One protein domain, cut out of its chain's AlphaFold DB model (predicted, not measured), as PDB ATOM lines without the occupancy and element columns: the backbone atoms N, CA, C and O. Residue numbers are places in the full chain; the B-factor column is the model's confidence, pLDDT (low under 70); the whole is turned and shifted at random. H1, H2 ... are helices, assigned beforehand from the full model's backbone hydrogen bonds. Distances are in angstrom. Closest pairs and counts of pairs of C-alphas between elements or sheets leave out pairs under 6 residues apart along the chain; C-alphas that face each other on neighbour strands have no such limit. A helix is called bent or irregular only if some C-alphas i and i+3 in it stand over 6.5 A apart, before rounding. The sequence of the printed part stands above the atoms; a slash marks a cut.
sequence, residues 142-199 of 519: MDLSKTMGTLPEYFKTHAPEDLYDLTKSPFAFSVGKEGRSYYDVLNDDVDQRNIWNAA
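Overview. This is residues 142 to 199 of the 519 residues of the protein "Methyltransf_2 domain-containing protein" of Pseudogymnoascus sp. VKM F-4518 (FW-2643) (UniProt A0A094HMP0). The chain runs as a long, open U of short helices, with H1 and H2 along one arm, H3 at the turn and H5 along the other arm, and H4 dips into the middle between the arms. H6 lies past H5 at the far end of the long axis. The printed part has 58 residues with six named helices, H1 to H6 in chain order, and no named strand: the class is all helix. It is compact, with a radius of gyration of the C-alphas of 11.8 A, and elongated, spanning 34 by 20 by 17 A.

Arrangement. Start at H2, residues 148 to 157; it touches H4, residues 170 to 174, closest at the C-alphas of Thr 150 and Ser 174, 6.0 A apart. H4 only just touches H5, residues 182 to 186, with 3 pairs of C-alphas within 8 A, the closest being Ala 172 and Tyr 182 at 6.1 A. H1, residues 142 to 145, is close to H4 but not clearly touching, with the C-alphas of Leu 144 and Phe 171 closest at 7.3 A. H3, residues 160 to 164, is also close to H4 but not clearly touching, with the C-alphas of Leu 163 and Pro 170 closest at 7.8 A. H6, residues 190 to 199, is close to H5 but not clearly touching, with the C-alphas of Leu 186 and Arg 193 closest at 6.0 A; H6 is apart from H4. In H4, H5 and H6 every O i to N i+4 pair is within hydrogen-bond range; in H2 it is 3 of 6, in H3 0 of 1 with 2 of 2 O i to N i+3 pairs, and H1 is too short for an i+4 pair.

Along the chain. Find C-alpha 148 at (46.689, -4.741, -32.347); from there H2 runs 15.2 A to C-alpha 157. It is irregular: C-alphas 149 and 152 are 7.3 A apart. H3, 8.3 A long, is neither bent nor irregular, but only just: C-alphas 160 and 163 are 6.2 A apart. H6 runs 14.1 A to C-alpha 199 at (30.509, -9.994, -22.202).

Size, cuts and confidence. The C-alphas of Lys 156 and Ala 198 are the two farthest apart, 34.7 A. The printed part has no cut and no long link. Its mean pLDDT is 93.0, and no printed residue is under 70.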
ATOM      1  N   MET A 142      39.284  -4.732 -24.587       92.50
ATOM      2  CA  MET A 142      40.635  -4.357 -24.170       92.50
ATOM      3  C   MET A 142      41.629  -5.511 -24.291       92.50
ATOM      4  O   MET A 142      42.770  -5.281 -24.688       92.50
ATOM      5  N   ASP A 143      41.222  -6.740 -23.981       90.50
ATOM      6  CA  ASP A 143      42.102  -7.906 -24.069       90.50
ATOM      7  C   ASP A 143      42.444  -8.270 -25.508       90.50
ATOM      8  O   ASP A 143      43.610  -8.531 -25.804       90.50
ATOM      9  N   LEU A 144      41.468  -8.197 -26.414       90.06
ATOM     10  CA  LEU A 144      41.716  -8.347 -27.848       90.06
ATOM     11  C   LEU A 144      42.629  -7.228 -28.370       90.06
ATOM     12  O   LEU A 144      43.615  -7.494 -29.059       90.06
ATOM     13  N   SER A 145      42.377  -5.982 -27.958       88.69
ATOM     14  CA  SER A 145      43.117  -4.802 -28.433       88.69
ATOM     15  C   SER A 145      44.617  -4.833 -28.112       88.69
ATOM     16  O   SER A 145      45.401  -4.214 -28.832       88.69
ATOM     17  N   LYS A 146      45.059  -5.592 -27.095       86.31
ATOM     18  CA  LYS A 146      46.494  -5.804 -26.795       86.31
ATOM     19  C   LYS A 146      47.265  -6.369 -27.995       86.31
ATOM     20  O   LYS A 146      48.433  -6.043 -28.177       86.31
ATOM     21  N   THR A 147      46.593  -7.158 -28.832       92.31
ATOM     22  CA  THR A 147      47.163  -7.786 -30.034       92.31
ATOM     23  C   THR A 147      47.354  -6.794 -31.184       92.31
ATOM     24  O   THR A 147      48.198  -7.002 -32.050       92.31
ATOM     25  N   MET A 148      46.629  -5.671 -31.209       91.75
ATOM     26  CA  MET A 148      46.689  -4.741 -32.347       91.75
ATOM     27  C   MET A 148      48.099  -4.172 -32.568       91.75
ATOM     28  O   MET A 148      48.517  -3.982 -33.709       91.75
ATOM     29  N   GLY A 149      48.863  -3.959 -31.491       92.38
ATOM     30  CA  GLY A 149      50.242  -3.473 -31.572       92.38
ATOM     31  C   GLY A 149      51.226  -4.459 -32.215       92.38
ATOM     32  O   GLY A 149      52.265  -4.030 -32.712       92.38
ATOM     33  N   THR A 150      50.909  -5.758 -32.241       94.88
ATOM     34  CA  THR A 150      51.783  -6.807 -32.795       94.88
ATOM     35  C   THR A 150      51.439  -7.178 -34.237       94.88
ATOM     36  O   THR A 150      52.219  -7.882 -34.877       94.88
ATOM     37  N   LEU A 151      50.321  -6.680 -34.784       96.06
ATOM     38  CA  LEU A 151      49.893  -6.962 -36.161       96.06
ATOM     39  C   LEU A 151      50.970  -6.671 -37.220       96.06
ATOM     40  O   LEU A 151      51.153  -7.515 -38.099       96.06
ATOM     41  N   PRO A 152      51.728  -5.551 -37.166       96.94
ATOM     42  CA  PRO A 152      52.765  -5.301 -38.162       96.94
ATOM     43  C   PRO A 152      53.859  -6.371 -38.186       96.94
ATOM     44  O   PRO A 152      54.426  -6.616 -39.244       96.94
ATOM     45  N   GLU A 153      54.180  -6.978 -37.041       97.12
ATOM     46  CA  GLU A 153      55.186  -8.041 -36.968       97.12
ATOM     47  C   GLU A 153      54.609  -9.388 -37.404       97.12
ATOM     48  O   GLU A 153      55.246 -10.104 -38.174       97.12
ATOM     49  N   TYR A 154      53.371  -9.688 -37.003       97.50
ATOM     50  CA  TYR A 154      52.649 -10.877 -37.457       97.50
ATOM     51  C   TYR A 154      52.623 -10.957 -38.992       97.50
ATOM     52  O   TYR A 154      53.125 -11.912 -39.579       97.50
ATOM     53  N   PHE A 155      52.165  -9.893 -39.663       97.38
ATOM     54  CA  PHE A 155      52.050  -9.868 -41.127       97.38
ATOM     55  C   PHE A 155      53.387  -9.840 -41.880       97.38
ATOM     56  O   PHE A 155      53.408 -10.066 -43.088       97.38
ATOM     57  N   LYS A 156      54.508  -9.564 -41.206       97.69
ATOM     58  CA  LYS A 156      55.847  -9.701 -41.802       97.69
ATOM     59  C   LYS A 156      56.389 -11.123 -41.719       97.69
ATOM     60  O   LYS A 156      57.261 -11.475 -42.508       97.69
ATOM     61  N   THR A 157      55.933 -11.896 -40.738       97.25
ATOM     62  CA  THR A 157      56.533 -13.182 -40.354       97.25
ATOM     63  C   THR A 157      55.685 -14.390 -40.746       97.25
ATOM     64  O   THR A 157      56.235 -15.480 -40.873       97.25
ATOM     65  N   HIS A 158      54.388 -14.194 -40.993       97.62
ATOM     66  CA  HIS A 158      53.428 -15.251 -41.313       97.62
ATOM     67  C   HIS A 158      53.031 -15.239 -42.788       97.62
ATOM     68  O   HIS A 158      53.069 -14.203 -43.459       97.62
ATOM     69  N   ALA A 159      52.629 -16.402 -43.295       97.19
ATOM     70  CA  ALA A 159      52.031 -16.519 -44.616       97.19
ATOM     71  C   ALA A 159      50.558 -16.060 -44.585       97.19
ATOM     72  O   ALA A 159      49.906 -16.162 -43.544       97.19
ATOM     73  N   PRO A 160      49.986 -15.586 -45.709       94.62
ATOM     74  CA  PRO A 160      48.572 -15.201 -45.767       94.62
ATOM     75  C   PRO A 160      47.606 -16.299 -45.297       94.62
ATOM     76  O   PRO A 160      46.602 -16.001 -44.654       94.62
ATOM     77  N   GLU A 161      47.916 -17.563 -45.593       94.44
ATOM     78  CA  GLU A 161      47.092 -18.726 -45.252       94.44
ATOM     79  C   GLU A 161      47.117 -19.065 -43.756       94.44
ATOM     80  O   GLU A 161      46.222 -19.763 -43.282       94.44
ATOM     81  N   ASP A 162      48.092 -18.551 -42.996       95.44
ATOM     82  CA  ASP A 162      48.159 -18.768 -41.545       95.44
ATOM     83  C   ASP A 162      46.963 -18.123 -40.821       95.44
ATOM     84  O   ASP A 162      46.567 -18.595 -39.761       95.44
ATOM     85  N   LEU A 163      46.302 -17.123 -41.426       94.19
ATOM     86  CA  LEU A 163      45.034 -16.576 -40.916       94.19
ATOM     87  C   LEU A 163      43.888 -17.596 -40.902       94.19
ATOM     88  O   LEU A 163      42.895 -17.376 -40.218       94.19
ATOM     89  N   TYR A 164      43.982 -18.681 -41.671       94.12
ATOM     90  CA  TYR A 164      42.951 -19.722 -41.706       94.12
ATOM     91  C   TYR A 164      43.202 -20.794 -40.641       94.12
ATOM     92  O   TYR A 164      42.299 -21.565 -40.319       94.12
ATOM     93  N   ASP A 165      44.421 -20.847 -40.099       94.56
ATOM     94  CA  ASP A 165      44.813 -21.771 -39.046       94.56
ATOM     95  C   ASP A 165      44.462 -21.166 -37.682       94.56
ATOM     96  O   ASP A 165      45.043 -20.178 -37.224       94.56
ATOM     97  N   LEU A 166      43.502 -21.788 -37.000       93.50
ATOM     98  CA  LEU A 166      43.048 -21.356 -35.678       93.50
ATOM     99  C   LEU A 166      44.175 -21.362 -34.640       93.50
ATOM    100  O   LEU A 166      44.106 -20.627 -33.656       93.50
ATOM    101  N   THR A 167      45.220 -22.167 -34.852       95.69
ATOM    102  CA  THR A 167      46.360 -22.293 -33.938       95.69
ATOM    103  C   THR A 167      47.466 -21.267 -34.187       95.69
ATOM    104  O   THR A 167      48.399 -21.180 -33.386       95.69
ATOM    105  N   LYS A 168      47.346 -20.466 -35.250       96.44
ATOM    106  CA  LYS A 168      48.296 -19.408 -35.629       96.44
ATOM    107  C   LYS A 168      47.675 -18.015 -35.622       96.44
ATOM    108  O   LYS A 168      48.193 -17.098 -36.242       96.44
ATOM    109  N   SER A 169      46.548 -17.838 -34.933       96.06
ATOM    110  CA  SER A 169      45.881 -16.534 -34.868       96.06
ATOM    111  C   SER A 169      46.834 -15.413 -34.414       96.06
ATOM    112  O   SER A 169      47.702 -15.653 -33.561       96.06
ATOM    113  N   PRO A 170      46.646 -14.162 -34.883       96.94
ATOM    114  CA  PRO A 170      47.433 -13.026 -34.407       96.94
ATOM    115  C   PRO A 170      47.443 -12.888 -32.879       96.94
ATOM    116  O   PRO A 170      48.447 -12.468 -32.300       96.94
ATOM    117  N   PHE A 171      46.344 -13.261 -32.213       96.12
ATOM    118  CA  PHE A 171      46.259 -13.297 -30.757       96.12
ATOM    119  C   PHE A 171      47.203 -14.338 -30.150       96.12
ATOM    120  O   PHE A 171      47.955 -14.012 -29.237       96.12
ATOM    121  N   ALA A 172      47.194 -15.580 -30.645       95.50
ATOM    122  CA  ALA A 172      48.090 -16.624 -30.147       95.50
ATOM    123  C   ALA A 172      49.566 -16.234 -30.341       95.50
ATOM    124  O   ALA A 172      50.374 -16.420 -29.427       95.50
ATOM    125  N   PHE A 173      49.895 -15.609 -31.476       96.50
ATOM    126  CA  PHE A 173      51.213 -15.028 -31.737       96.50
ATOM    127  C   PHE A 173      51.595 -13.944 -30.721       96.50
ATOM    128  O   PHE A 173      52.677 -14.007 -30.133       96.50
ATOM    129  N   SER A 174      50.712 -12.975 -30.455       95.94
ATOM    130  CA  SER A 174      51.026 -11.824 -29.589       95.94
ATOM    131  C   SER A 174      51.369 -12.215 -28.151       95.94
ATOM    132  O   SER A 174      52.143 -11.525 -27.484       95.94
ATOM    133  N   VAL A 175      50.836 -13.345 -27.683       94.69
ATOM    134  CA  VAL A 175      51.089 -13.893 -26.343       94.69
ATOM    135  C   VAL A 175      52.091 -15.054 -26.336       94.69
ATOM    136  O   VAL A 175      52.291 -15.673 -25.290       94.69
ATOM    137  N   GLY A 176      52.723 -15.360 -27.475       95.56
ATOM    138  CA  GLY A 176      53.736 -16.414 -27.600       95.56
ATOM    139  C   GLY A 176      53.197 -17.833 -27.387       95.56
ATOM    140  O   GLY A 176      53.898 -18.676 -26.830       95.56
ATOM    141  N   LYS A 177      51.942 -18.089 -27.776       96.31
ATOM    142  CA  LYS A 177      51.233 -19.370 -27.593       96.31
ATOM    143  C   LYS A 177      50.689 -19.953 -28.902       96.31
ATOM    144  O   LYS A 177      49.685 -20.661 -28.879       96.31
ATOM    145  N   GLU A 178      51.333 -19.675 -30.032       95.75
ATOM    146  CA  GLU A 178      51.020 -20.374 -31.285       95.75
ATOM    147  C   GLU A 178      51.110 -21.901 -31.132       95.75
ATOM    148  O   GLU A 178      51.844 -22.429 -30.294       95.75
ATOM    149  N   GLY A 179      50.325 -22.612 -31.940       96.56
ATOM    150  CA  GLY A 179      50.020 -24.031 -31.760       96.56
ATOM    151  C   GLY A 179      48.798 -24.286 -30.869       96.56
ATOM    152  O   GLY A 179      48.443 -25.442 -30.640       96.56
ATOM    153  N   ARG A 180      48.137 -23.230 -30.381       96.00
ATOM    154  CA  ARG A 180      46.896 -23.282 -29.596       96.00
ATOM    155  C   ARG A 180      45.884 -22.293 -30.155       96.00
ATOM    156  O   ARG A 180      46.268 -21.217 -30.610       96.00
ATOM    157  N   SER A 181      44.600 -22.637 -30.099       93.38
ATOM    158  CA  SER A 181      43.548 -21.711 -30.520       93.38
ATOM    159  C   SER A 181      43.387 -20.540 -29.545       93.38
ATOM    160  O   SER A 181      43.789 -20.624 -28.381       93.38
ATOM    161  N   TYR A 182      42.739 -19.458 -29.992       92.69
ATOM    162  CA  TYR A 182      42.310 -18.365 -29.108       92.69
ATOM    163  C   TYR A 182      41.562 -18.896 -27.875       92.69
ATOM    164  O   TYR A 182      41.860 -18.514 -26.741       92.69
ATOM    165  N   TYR A 183      40.635 -19.830 -28.096       89.81
ATOM    166  CA  TYR A 183      39.818 -20.432 -27.049       89.81
ATOM    167  C   TYR A 183      40.640 -21.276 -26.070       89.81
ATOM    168  O   TYR A 183      40.421 -21.192 -24.863       89.81
ATOM    169  N   ASP A 184      41.631 -22.030 -26.556       91.94
ATOM    170  CA  ASP A 184      42.538 -22.780 -25.683       91.94
ATOM    171  C   ASP A 184      43.329 -21.845 -24.777       91.94
ATOM    172  O   ASP A 184      43.489 -22.136 -23.595       91.94
ATOM    173  N   VAL A 185      43.836 -20.735 -25.320       93.50
ATOM    174  CA  VAL A 185      44.587 -19.742 -24.542       93.50
ATOM    175  C   VAL A 185      43.685 -19.033 -23.535       93.50
ATOM    176  O   VAL A 185      44.104 -18.814 -22.400       93.50
ATOM    177  N   LEU A 186      42.448 -18.706 -23.919       91.12
ATOM    178  CA  LEU A 186      41.446 -18.107 -23.037       91.12
ATOM    179  C   LEU A 186      41.143 -19.003 -21.824       91.12
ATOM    180  O   LEU A 186      40.954 -18.496 -20.723       91.12
ATOM    181  N   ASN A 187      41.134 -20.325 -22.012       89.69
ATOM    182  CA  ASN A 187      40.860 -21.290 -20.946       89.69
ATOM    183  C   ASN A 187      41.989 -21.412 -19.902       89.69
ATOM    184  O   ASN A 187      41.770 -22.045 -18.868       89.69
ATOM    185  N   ASP A 188      43.165 -20.810 -20.123       90.81
ATOM    186  CA  ASP A 188      44.241 -20.783 -19.118       90.81
ATOM    187  C   ASP A 188      43.888 -19.919 -17.892       90.81
ATOM    188  O   ASP A 188      44.486 -20.089 -16.830       90.81
ATOM    189  N   ASP A 189      42.939 -18.990 -18.036       89.62
ATOM    190  CA  ASP A 189      42.521 -18.056 -16.992       89.62
ATOM    191  C   ASP A 189      40.994 -18.097 -16.834       89.62
ATOM    192  O   ASP A 189      40.227 -17.612 -17.672       89.62
ATOM    193  N   VAL A 190      40.548 -18.696 -15.728       87.38
ATOM    194  CA  VAL A 190      39.124 -18.876 -15.414       87.38
ATOM    195  C   VAL A 190      38.408 -17.534 -15.246       87.38
ATOM    196  O   VAL A 190      37.262 -17.402 -15.677       87.38
ATOM    197  N   ASP A 191      39.064 -16.523 -14.675       86.69
ATOM    198  CA  ASP A 191      38.458 -15.204 -14.481       86.69
ATOM    199  C   ASP A 191      38.280 -14.500 -15.826       86.69
ATOM    200  O   ASP A 191      37.215 -13.947 -16.117       86.69
ATOM    201  N   GLN A 192      39.283 -14.598 -16.699       87.75
ATOM    202  CA  GLN A 192      39.202 -14.082 -18.062       87.75
ATOM    203  C   GLN A 192      38.104 -14.782 -18.877       87.75
ATOM    204  O   GLN A 192      37.346 -14.122 -19.595       87.75
ATOM    205  N   ARG A 193      37.968 -16.105 -18.735       88.00
ATOM    206  CA  ARG A 193      36.882 -16.885 -19.347       88.00
ATOM    207  C   ARG A 193      35.509 -16.451 -18.828       88.00
ATOM    208  O   ARG A 193      34.571 -16.333 -19.616       88.00
ATOM    209  N   ASN A 194      35.385 -16.168 -17.533       86.50
ATOM    210  CA  ASN A 194      34.142 -15.680 -16.935       86.50
ATOM    211  C   ASN A 194      33.763 -14.284 -17.451       86.50
ATOM    212  O   ASN A 194      32.607 -14.069 -17.820       86.50
ATOM    213  N   ILE A 195      34.730 -13.365 -17.551       89.12
ATOM    214  CA  ILE A 195      34.532 -12.036 -18.155       89.12
ATOM    215  C   ILE A 195      34.071 -12.172 -19.608       89.12
ATOM    216  O   ILE A 195      33.105 -11.522 -20.006       89.12
ATOM    217  N   TRP A 196      34.715 -13.047 -20.384       89.38
ATOM    218  CA  TRP A 196      34.342 -13.322 -21.773       89.38
ATOM    219  C   TRP A 196      32.895 -13.834 -21.882       89.38
ATOM    220  O   TRP A 196      32.104 -13.310 -22.667       89.38
ATOM    221  N   ASN A 197      32.504 -14.788 -21.031       84.62
ATOM    222  CA  ASN A 197      31.137 -15.323 -20.999       84.62
ATOM    223  C   ASN A 197      30.095 -14.249 -20.637       84.62
ATOM    224  O   ASN A 197      29.014 -14.214 -21.229       84.62
ATOM    225  N   ALA A 198      30.396 -13.382 -19.664       85.44
ATOM    226  CA  ALA A 198      29.516 -12.281 -19.273       85.44
ATOM    227  C   ALA A 198      29.380 -11.236 -20.394       85.44
ATOM    228  O   ALA A 198      28.272 -10.786 -20.696       85.44
ATOM    229  N   ALA A 199      30.485 -10.916 -21.073       88.44
ATOM    230  CA  ALA A 199      30.509  -9.994 -22.202       88.44
ATOM    231  C   ALA A 199      29.621 -10.472 -23.360       88.44
ATOM    232  O   ALA A 199      28.845  -9.685 -23.910       88.44
TER     233      ALA A 199